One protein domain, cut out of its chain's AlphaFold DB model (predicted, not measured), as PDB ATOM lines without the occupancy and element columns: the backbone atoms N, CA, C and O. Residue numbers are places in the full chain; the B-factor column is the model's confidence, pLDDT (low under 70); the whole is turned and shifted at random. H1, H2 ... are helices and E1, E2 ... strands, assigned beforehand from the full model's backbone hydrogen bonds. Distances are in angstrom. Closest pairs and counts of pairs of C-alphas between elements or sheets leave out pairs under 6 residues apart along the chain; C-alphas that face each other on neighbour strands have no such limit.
ATOM      1  N   ILE A   3     -15.919 -31.931 -32.291       96.06
ATOM      2  CA  ILE A   3     -16.862 -31.959 -31.170       96.06
ATOM      3  C   ILE A   3     -16.078 -31.689 -29.897       96.06
ATOM      4  O   ILE A   3     -15.112 -32.387 -29.597       96.06
ATOM      5  N   ILE A   4     -16.484 -30.658 -29.171       97.44
ATOM      6  CA  ILE A   4     -15.818 -30.189 -27.963       97.44
ATOM      7  C   ILE A   4     -16.850 -30.226 -26.844       97.44
ATOM      8  O   ILE A   4     -17.886 -29.571 -26.933       97.44
ATOM      9  N   ILE A   5     -16.585 -31.006 -25.797       96.44
ATOM     10  CA  ILE A   5     -17.455 -31.103 -24.625       96.44
ATOM     11  C   ILE A   5     -16.693 -30.562 -23.426       96.44
ATOM     12  O   ILE A   5     -15.611 -31.041 -23.112       96.44
ATOM     13  N   ASN A   6     -17.237 -29.545 -22.753       95.62
ATOM     14  CA  ASN A   6     -16.591 -28.918 -21.590       95.62
ATOM     15  C   ASN A   6     -15.131 -28.473 -21.842       95.62
ATOM     16  O   ASN A   6     -14.290 -28.563 -20.953       95.62
ATOM     17  N   ASN A   7     -14.860 -27.929 -23.035       95.25
ATOM     18  CA  ASN A   7     -13.536 -27.509 -23.527       95.25
ATOM     19  C   ASN A   7     -12.542 -28.646 -23.818       95.25
ATOM     20  O   ASN A   7     -11.365 -28.372 -24.059       95.25
ATOM     21  N   GLU A   8     -12.993 -29.899 -23.838       96.06
ATOM     22  CA  GLU A   8     -12.186 -31.046 -24.246       96.06
ATOM     23  C   GLU A   8     -12.642 -31.538 -25.620       96.06
ATOM     24  O   GLU A   8     -13.830 -31.761 -25.854       96.06
ATOM     25  N   GLU A   9     -11.699 -31.670 -26.556       96.38
ATOM     26  CA  GLU A   9     -11.979 -32.255 -27.866       96.38
ATOM     27  C   GLU A   9     -12.231 -33.755 -27.701       96.38
ATOM     28  O   GLU A   9     -11.400 -34.489 -27.164       96.38
ATOM     29  N   MET A  10     -13.397 -34.195 -28.162       93.56
ATOM     30  CA  MET A  10     -13.851 -35.568 -28.024       93.56
ATOM     31  C   MET A  10     -13.649 -36.312 -29.340       93.56
ATOM     32  O   MET A  10     -14.129 -35.881 -30.391       93.56
ATOM     33  N   ASP A  11     -12.993 -37.468 -29.277       88.75
ATOM     34  CA  ASP A  11     -12.890 -38.379 -30.419       88.75
ATOM     35  C   ASP A  11     -14.154 -39.246 -30.496       88.75
ATOM     36  O   ASP A  11     -14.245 -40.323 -29.902       88.75
ATOM     37  N   ILE A  12     -15.183 -38.716 -31.159       85.06
ATOM     38  CA  ILE A  12     -16.484 -39.374 -31.307       85.06
ATOM     39  C   ILE A  12     -16.606 -39.917 -32.723       85.06
ATOM     40  O   ILE A  12     -16.552 -39.178 -33.707       85.06
ATOM     41  N   THR A  13     -16.823 -41.225 -32.823       85.12
ATOM     42  CA  THR A  13     -17.157 -41.863 -34.096       85.12
ATOM     43  C   THR A  13     -18.650 -41.699 -34.356       85.12
ATOM     44  O   THR A  13     -19.469 -42.250 -33.628       85.12
ATOM     45  N   LEU A  14     -18.996 -40.941 -35.395       84.19
ATOM     46  CA  LEU A  14     -20.373 -40.803 -35.869       84.19
ATOM     47  C   LEU A  14     -20.746 -42.057 -36.665       84.19
ATOM     48  O   LEU A  14     -20.079 -42.385 -37.649       84.19
ATOM     49  N   GLU A  15     -21.778 -42.777 -36.235       84.62
ATOM     50  CA  GLU A  15     -22.170 -44.043 -36.864       84.62
ATOM     51  C   GLU A  15     -23.297 -43.855 -37.878       84.62
ATOM     52  O   GLU A  15     -23.273 -44.441 -38.964       84.62
ATOM     53  N   LYS A  16     -24.320 -43.078 -37.511       88.12
ATOM     54  CA  LYS A  16     -25.569 -42.940 -38.283       88.12
ATOM     55  C   LYS A  16     -26.034 -41.498 -38.416       88.12
ATOM     56  O   LYS A  16     -26.958 -41.233 -39.179       88.12
ATOM     57  N   GLU A  17     -25.410 -40.594 -37.680       93.62
ATOM     58  CA  GLU A  17     -25.764 -39.194 -37.615       93.62
ATOM     59  C   GLU A  17     -25.388 -38.493 -38.924       93.62
ATOM     60  O   GLU A  17     -24.260 -38.557 -39.411       93.62
ATOM     61  N   SER A  18     -26.367 -37.814 -39.500       94.00
ATOM     62  CA  SER A  18     -26.297 -37.054 -40.746       94.00
ATOM     63  C   SER A  18     -26.596 -35.568 -40.533       94.00
ATOM     64  O   SER A  18     -26.248 -34.728 -41.370       94.00
ATOM     65  N   THR A  19     -27.208 -35.234 -39.395       96.69
ATOM     66  CA  THR A  19     -27.603 -33.874 -39.023       96.69
ATOM     67  C   THR A  19     -27.099 -33.494 -37.634       96.69
ATOM     68  O   THR A  19     -26.818 -34.352 -36.796       96.69
ATOM     69  N   LEU A  20     -27.005 -32.189 -37.373       95.94
ATOM     70  CA  LEU A  20     -26.601 -31.681 -36.059       95.94
ATOM     71  C   LEU A  20     -27.567 -32.096 -34.947       95.94
ATOM     72  O   LEU A  20     -27.127 -32.362 -33.831       95.94
ATOM     73  N   GLY A  21     -28.867 -32.178 -35.244       96.12
ATOM     74  CA  GLY A  21     -29.877 -32.628 -34.286       96.12
ATOM     75  C   GLY A  21     -29.684 -34.088 -33.869       96.12
ATOM     76  O   GLY A  21     -29.821 -34.411 -32.691       96.12
ATOM     77  N   GLU A  22     -29.303 -34.959 -34.806       96.06
ATOM     78  CA  GLU A  22     -28.988 -36.362 -34.505       96.06
ATOM     79  C   GLU A  22     -27.747 -36.469 -33.610       96.06
ATOM     80  O   GLU A  22     -27.803 -37.154 -32.594       96.06
ATOM     81  N   ILE A  23     -26.678 -35.717 -33.909       95.56
ATOM     82  CA  ILE A  23     -25.485 -35.662 -33.045       95.56
ATOM     83  C   ILE A  23     -25.842 -35.180 -31.648       95.56
ATOM     84  O   ILE A  23     -25.451 -35.803 -30.664       95.56
ATOM     85  N   PHE A  24     -26.590 -34.082 -31.544       96.19
ATOM     86  CA  PHE A  24     -26.994 -33.552 -30.250       96.19
ATOM     87  C   PHE A  24     -27.814 -34.570 -29.451       96.19
ATOM     88  O   PHE A  24     -27.562 -34.744 -28.264       96.19
ATOM     89  N   THR A  25     -28.727 -35.293 -30.105       95.19
ATOM     90  CA  THR A  25     -29.532 -36.346 -29.468       95.19
ATOM     91  C   THR A  25     -28.652 -37.494 -28.965       95.19
ATOM     92  O   THR A  25     -28.752 -37.872 -27.799       95.19
ATOM     93  N   SER A  26     -27.727 -37.996 -29.791       94.25
ATOM     94  CA  SER A  26     -26.779 -39.044 -29.384       94.25
ATOM     95  C   SER A  26     -25.906 -38.595 -28.205       94.25
ATOM     96  O   SER A  26     -25.695 -39.342 -27.248       94.25
ATOM     97  N   LEU A  27     -25.430 -37.346 -28.229       94.94
ATOM     98  CA  LEU A  27     -24.660 -36.760 -27.132       94.94
ATOM     99  C   LEU A  27     -25.495 -36.604 -25.860       94.94
ATOM    100  O   LEU A  27     -24.992 -36.865 -24.774       94.94
ATOM    101  N   GLN A  28     -26.763 -36.208 -25.971       94.31
ATOM    102  CA  GLN A  28     -27.680 -36.130 -24.836       94.31
ATOM    103  C   GLN A  28     -27.870 -37.490 -24.169       94.31
ATOM    104  O   GLN A  28     -27.780 -37.589 -22.945       94.31
ATOM    105  N   GLU A  29     -28.101 -38.534 -24.963       94.00
ATOM    106  CA  GLU A  29     -28.234 -39.897 -24.453       94.00
ATOM    107  C   GLU A  29     -26.955 -40.334 -23.735       94.00
ATOM    108  O   GLU A  29     -27.021 -40.806 -22.597       94.00
ATOM    109  N   TRP A  30     -25.789 -40.102 -24.343       93.69
ATOM    110  CA  TRP A  30     -24.495 -40.413 -23.738       93.69
ATOM    111  C   TRP A  30     -24.253 -39.649 -22.425       93.69
ATOM    112  O   TRP A  30     -23.913 -40.259 -21.411       93.69
ATOM    113  N   LEU A  31     -24.499 -38.335 -22.404       93.94
ATOM    114  CA  LEU A  31     -24.365 -37.499 -21.205       93.94
ATOM    115  C   LEU A  31     -25.295 -37.966 -20.081       93.94
ATOM    116  O   LEU A  31     -24.877 -38.039 -18.924       93.94
ATOM    117  N   SER A  32     -26.532 -38.342 -20.415       92.06
ATOM    118  CA  SER A  32     -27.526 -38.766 -19.426       92.06
ATOM    119  C   SER A  32     -27.125 -40.046 -18.684       92.06
ATOM    120  O   SER A  32     -27.409 -40.175 -17.492       92.06
ATOM    121  N   GLN A  33     -26.392 -40.956 -19.338       91.94
ATOM    122  CA  GLN A  33     -25.847 -42.161 -18.698       91.94
ATOM    123  C   GLN A  33     -24.809 -41.821 -17.621       91.94
ATOM    124  O   GLN A  33     -24.672 -42.557 -16.646       91.94
ATOM    125  N   GLY A  34     -24.109 -40.694 -17.779       89.44
ATOM    126  CA  GLY A  34     -23.184 -40.138 -16.793       89.44
ATOM    127  C   GLY A  34     -23.827 -39.175 -15.790       89.44
ATOM    128  O   GLY A  34     -23.108 -38.560 -15.009       89.44
ATOM    129  N   GLY A  35     -25.155 -38.997 -15.810       89.12
ATOM    130  CA  GLY A  35     -25.847 -38.026 -14.954       89.12
ATOM    131  C   GLY A  35     -25.600 -36.559 -15.334       89.12
ATOM    132  O   GLY A  35     -25.806 -35.666 -14.508       89.12
ATOM    133  N   LEU A  36     -25.156 -36.306 -16.567       94.00
ATOM    134  CA  LEU A  36     -24.902 -34.976 -17.109       94.00
ATOM    135  C   LEU A  36     -26.036 -34.529 -18.038       94.00
ATOM    136  O   LEU A  36     -26.704 -35.333 -18.687       94.00
ATOM    137  N   TYR A  37     -26.213 -33.217 -18.126       94.12
ATOM    138  CA  TYR A  37     -27.229 -32.552 -18.929       94.12
ATOM    139  C   TYR A  37     -26.583 -31.450 -19.772       94.12
ATOM    140  O   TYR A  37     -25.693 -30.755 -19.272       94.12
ATOM    141  N   PRO A  38     -27.030 -31.238 -21.021       95.19
ATOM    142  CA  PRO A  38     -26.651 -30.061 -21.792       95.19
ATOM    143  C   PRO A  38     -27.015 -28.770 -21.060       95.19
ATOM    144  O   PRO A  38     -28.141 -28.606 -20.592       95.19
ATOM    145  N   LEU A  39     -26.064 -27.847 -21.007       93.94
ATOM    146  CA  LEU A  39     -26.213 -26.514 -20.425       93.94
ATOM    147  C   LEU A  39     -26.254 -25.426 -21.499       93.94
ATOM    148  O   LEU A  39     -27.016 -24.465 -21.390       93.94
ATOM    149  N   SER A  40     -25.429 -25.572 -22.536       94.75
ATOM    150  CA  SER A  40     -25.408 -24.683 -23.695       94.75
ATOM    151  C   SER A  40     -24.808 -25.387 -24.905       94.75
ATOM    152  O   SER A  40     -23.991 -26.299 -24.758       94.75
ATOM    153  N   LEU A  41     -25.198 -24.930 -26.090       97.00
ATOM    154  CA  LEU A  41     -24.651 -25.367 -27.365       97.00
ATOM    155  C   LEU A  41     -24.165 -24.141 -28.136       97.00
ATOM    156  O   LEU A  41     -24.885 -23.151 -28.243       97.00
ATOM    157  N   GLU A  42     -22.959 -24.220 -28.675       97.50
ATOM    158  CA  GLU A  42     -22.385 -23.231 -29.581       97.50
ATOM    159  C   GLU A  42     -21.944 -23.934 -30.870       97.50
ATOM    160  O   GLU A  42     -21.323 -25.000 -30.841       97.50
ATOM    161  N   LEU A  43     -22.312 -23.354 -32.010       96.62
ATOM    162  CA  LEU A  43     -22.012 -23.849 -33.349       96.62
ATOM    163  C   LEU A  43     -21.215 -22.758 -34.074       96.62
ATOM    164  O   LEU A  43     -21.785 -21.717 -34.382       96.62
ATOM    165  N   ASP A  44     -19.918 -22.972 -34.318       94.56
ATOM    166  CA  ASP A  44     -19.011 -21.957 -34.896       94.56
ATOM    167  C   ASP A  44     -19.119 -20.566 -34.220       94.56
ATOM    168  O   ASP A  44     -19.356 -19.557 -34.881       94.56
ATOM    169  N   ASP A  45     -18.976 -20.521 -32.891       91.44
ATOM    170  CA  ASP A  45     -19.103 -19.317 -32.042       91.44
ATOM    171  C   ASP A  45     -20.523 -18.711 -31.941       91.44
ATOM    172  O   ASP A  45     -20.725 -17.708 -31.250       91.44
ATOM    173  N   GLU A  46     -21.540 -19.308 -32.577       94.62
ATOM    174  CA  GLU A  46     -22.939 -18.888 -32.438       94.62
ATOM    175  C   GLU A  46     -23.677 -19.742 -31.399       94.62
ATOM    176  O   GLU A  46     -23.776 -20.963 -31.527       94.62
ATOM    177  N   THR A  47     -24.258 -19.105 -30.376       94.12
ATOM    178  CA  THR A  47     -25.104 -19.804 -29.400       94.12
ATOM    179  C   THR A  47     -26.365 -20.345 -30.070       94.12
ATOM    180  O   THR A  47     -27.155 -19.594 -30.646       94.12
ATOM    181  N   ALA A  48     -26.582 -21.650 -29.942       94.88
ATOM    182  CA  ALA A  48     -27.762 -22.345 -30.419       94.88
ATOM    183  C   ALA A  48     -28.731 -22.626 -29.262       94.88
ATOM    184  O   ALA A  48     -28.327 -23.024 -28.165       94.88
ATOM    185  N   ASP A  49     -30.026 -22.444 -29.514       91.75
ATOM    186  CA  ASP A  49     -31.067 -22.774 -28.544       91.75
ATOM    187  C   ASP A  49     -31.233 -24.301 -28.458       91.75
ATOM    188  O   ASP A  49     -31.526 -24.976 -29.447       91.75
ATOM    189  N   ILE A  50     -31.004 -24.853 -27.267       92.06
ATOM    190  CA  ILE A  50     -31.102 -26.294 -26.999       92.06
ATOM    191  C   ILE A  50     -32.549 -26.762 -26.776       92.06
ATOM    192  O   ILE A  50     -32.822 -27.962 -26.856       92.06
ATOM    193  N   VAL A  51     -33.464 -25.828 -26.494       86.94
ATOM    194  CA  VAL A  51     -34.899 -26.065 -26.293       86.94
ATOM    195  C   VAL A  51     -35.638 -25.943 -27.625       86.94
ATOM    196  O   VAL A  51     -36.352 -26.871 -28.005       86.94
ATOM    197  N   ASP A  52     -35.443 -24.842 -28.356       90.81
ATOM    198  CA  ASP A  52     -35.966 -24.674 -29.718       90.81
ATOM    199  C   ASP A  52     -34.896 -24.988 -30.771       90.81
ATOM    200  O   ASP A  52     -34.141 -24.137 -31.241       90.81
ATOM    201  N   GLN A  53     -34.873 -26.248 -31.195       93.69
ATOM    202  CA  GLN A  53     -33.871 -26.743 -32.136       93.69
ATOM    203  C   GLN A  53     -34.227 -26.478 -33.608       93.69
ATOM    204  O   GLN A  53     -33.485 -26.885 -34.509       93.69
ATOM    205  N   SER A  54     -35.361 -25.826 -33.894       92.44
ATOM    206  CA  SER A  54     -35.881 -25.677 -35.261       92.44
ATOM    207  C   SER A  54     -34.929 -24.912 -36.190       92.44
ATOM    208  O   SER A  54     -34.883 -25.187 -37.390       92.44
ATOM    209  N   GLY A  55     -34.117 -24.006 -35.635       91.94
ATOM    210  CA  GLY A  55     -33.160 -23.192 -36.386       91.94
ATOM    211  C   GLY A  55     -31.895 -23.919 -36.854       91.94
ATOM    212  O   GLY A  55     -31.227 -23.431 -37.766       91.94
ATOM    213  N   TRP A  56     -31.541 -25.068 -36.264       95.19
ATOM    214  CA  TRP A  56     -30.236 -25.698 -36.520       95.19
ATOM    215  C   TRP A  56     -30.239 -27.226 -36.617       95.19
ATOM    216  O   TRP A  56     -29.367 -27.774 -37.289       95.19
ATOM    217  N   SER A  57     -31.207 -27.919 -36.016       96.25
ATOM    218  CA  SER A  57     -31.230 -29.392 -35.941       96.25
ATOM    219  C   SER A  57     -31.139 -30.084 -37.303       96.25
ATOM    220  O   SER A  57     -30.450 -31.089 -37.428       96.25
ATOM    221  N   GLY A  58     -31.781 -29.531 -38.338       96.38
ATOM    222  CA  GLY A  58     -31.767 -30.087 -39.696       96.38
ATOM    223  C   GLY A  58     -30.530 -29.745 -40.535       96.38
ATOM    224  O   GLY A  58     -30.457 -30.147 -41.696       96.38
ATOM    225  N   ARG A  59     -29.571 -28.976 -40.004       95.94
ATOM    226  CA  ARG A  59     -28.339 -28.640 -40.730       95.94
ATOM    227  C   ARG A  59     -27.464 -29.890 -40.880       95.94
ATOM    228  O   ARG A  59     -27.336 -30.685 -39.950       95.94
ATOM    229  N   GLY A  60     -26.851 -30.057 -42.053       95.44
ATOM    230  CA  GLY A  60     -25.914 -31.153 -42.312       95.44
ATOM    231  C   GLY A  60     -24.575 -30.950 -41.600       95.44
ATOM    232  O   GLY A  60     -24.173 -29.818 -41.335       95.44
ATOM    233  N   LEU A  61     -23.855 -32.038 -41.335       92.69
ATOM    234  CA  LEU A  61     -22.615 -32.009 -40.539       92.69
ATOM    235  C   LEU A  61     -21.482 -31.176 -41.146       92.69
ATOM    236  O   LEU A  61     -20.634 -30.658 -40.428       92.69
ATOM    237  N   GLU A  62     -21.462 -31.037 -42.470       92.88
ATOM    238  CA  GLU A  62     -20.454 -30.238 -43.176       92.88
ATOM    239  C   GLU A  62     -20.697 -28.727 -43.061       92.88
ATOM    240  O   GLU A  62     -19.854 -27.937 -43.479       92.88
ATOM    241  N   SER A  63     -21.849 -28.314 -42.522       92.38
ATOM    242  CA  SER A  63     -22.216 -26.899 -42.426       92.38
ATOM    243  C   SER A  63     -21.528 -26.149 -41.292       92.38
ATOM    244  O   SER A  63     -21.599 -24.922 -41.291       92.38
ATOM    245  N   ILE A  64     -20.882 -26.865 -40.364       93.75
ATOM    246  CA  ILE A  64     -20.184 -26.270 -39.226       93.75
ATOM    247  C   ILE A  64     -18.775 -26.842 -39.048       93.75
ATOM    248  O   ILE A  64     -18.503 -28.021 -39.318       93.75
ATOM    249  N   GLY A  65     -17.863 -25.997 -38.582       94.81
ATOM    250  CA  GLY A  65     -16.503 -26.375 -38.217       94.81
ATOM    251  C   GLY A  65     -16.435 -27.012 -36.832       94.81
ATOM    252  O   GLY A  65     -15.870 -28.103 -36.688       94.81
ATOM    253  N   GLU A  66     -17.030 -26.356 -35.838       96.69
ATOM    254  CA  GLU A  66     -16.928 -26.685 -34.417       96.69
ATOM    255  C   GLU A  66     -18.305 -26.786 -33.743       96.69
ATOM    256  O   GLU A  66     -19.187 -25.948 -33.928       96.69
ATOM    257  N   PHE A  67     -18.465 -27.838 -32.941       96.88
ATOM    258  CA  PHE A  67     -19.644 -28.138 -32.137       96.88
ATOM    259  C   PHE A  67     -19.227 -28.126 -30.666       96.88
ATOM    260  O   PHE A  67     -18.601 -29.072 -30.186       96.88
ATOM    261  N   HIS A  68     -19.547 -27.048 -29.958       97.75
ATOM    262  CA  HIS A  68     -19.180 -26.847 -28.559       97.75
ATOM    263  C   HIS A  68     -20.388 -27.097 -27.668       97.75
ATOM    264  O   HIS A  68     -21.354 -26.337 -27.665       97.75
ATOM    265  N   LEU A  69     -20.335 -28.169 -26.887       97.06
ATOM    266  CA  LEU A  69     -21.376 -28.539 -25.941       97.06
ATOM    267  C   LEU A  69     -20.856 -28.352 -24.520       97.06
ATOM    268  O   LEU A  69     -19.899 -28.997 -24.092       97.06
ATOM    269  N   ARG A  70     -21.516 -27.497 -23.745       96.94
ATOM    270  CA  ARG A  70     -21.291 -27.464 -22.299       96.94
ATOM    271  C   ARG A  70     -22.287 -28.393 -21.644       96.94
ATOM    272  O   ARG A  70     -23.484 -28.307 -21.914       96.94
ATOM    273  N   ALA A  71     -21.795 -29.260 -20.775       96.00
ATOM    274  CA  ALA A  71     -22.598 -30.206 -20.028       96.00
ATOM    275  C   ALA A  71     -22.258 -30.132 -18.541       96.00
ATOM    276  O   ALA A  71     -21.106 -29.922 -18.162       96.00
ATOM    277  N   GLY A  72     -23.262 -30.323 -17.698       93.88
ATOM    278  CA  GLY A  72     -23.091 -30.278 -16.257       93.88
ATOM    279  C   GLY A  72     -24.070 -31.173 -15.530       93.88
ATOM    280  O   GLY A  72     -24.991 -31.728 -16.124       93.88
ATOM    281  N   ASN A  73     -23.857 -31.330 -14.232       91.19
ATOM    282  CA  ASN A  73     -24.755 -32.112 -13.398       91.19
ATOM    283  C   ASN A  73     -26.088 -31.371 -13.160       91.19
ATOM    284  O   ASN A  73     -26.281 -30.210 -13.542       91.19
TER     285      ASN A  73
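Overview. This is residues 3 to 73 of the 299 residues of an uncharacterized protein of Salinispira pacifica (UniProt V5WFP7). What shape do these atoms make? One helix, H1, covers one face of a twisted four-stranded sheet, making two layers, and two long stretches with no named element, residues 6 to 19 and 49 to 65, join the parts. What is it built of? The 71 printed residues include E1, H1, E2, E3 and E4 in chain order; the mixed sheet runs E1 E4 E2 E3, and the class is mixed, helices and strands, with 34 residues, under half, in named elements. How large is it? It is compact, with a radius of gyration of the C-alphas of 11.2 A and spans of 29 by 25 by 20 A.

Arrangement. Where does E1 sit? E1, residues 3 to 5, is an edge strand, parallel to E4, residues 66 to 72, at 21 degrees; N 4 and O 67 are within hydrogen-bond range at 2.8 A. How does the helix stand? H1, residues 20 to 33, is on the sheet at a height of 9.3 A, over E4 and, only just, with 3 C-alphas, over E2, residues 37 to 43; it runs along the strands, only just, at 28 degrees to E4 on the local plane. The closest C-alphas of H1 and E2, those of Leu 31 and Tyr 37, are 6.2 A apart, and every O i to N i+4 pair in H1 is within hydrogen-bond range. How do the other strands pair? E4 and E2 are antiparallel at 161 degrees, with N 42 and O 68 within hydrogen-bond range at 2.8 A. E2 and the edge strand E3, residues 46 to 48, form an antiparallel hairpin at 141 degrees, with N 48 and O 41 at 2.8 A.

Along the chain. Where do the first and last elements lie? E1 begins at C-alpha 3, (-16.862, -31.959, -31.170), and E4 ends at C-alpha 72, (-23.091, -30.278, -16.257). How long are the elements? From first to last C-alpha H1 measures 20.3 A, E4 19.5 A, E2 17.6 A, E1 6.6 A and E3 6.3 A.

Size, cuts and confidence. Which links are long? Those from E1 to H1 and from E3 to E4 are long. Is anything missing or uncertain? The printed part has no cut, and no printed residue has a pLDDT under 70.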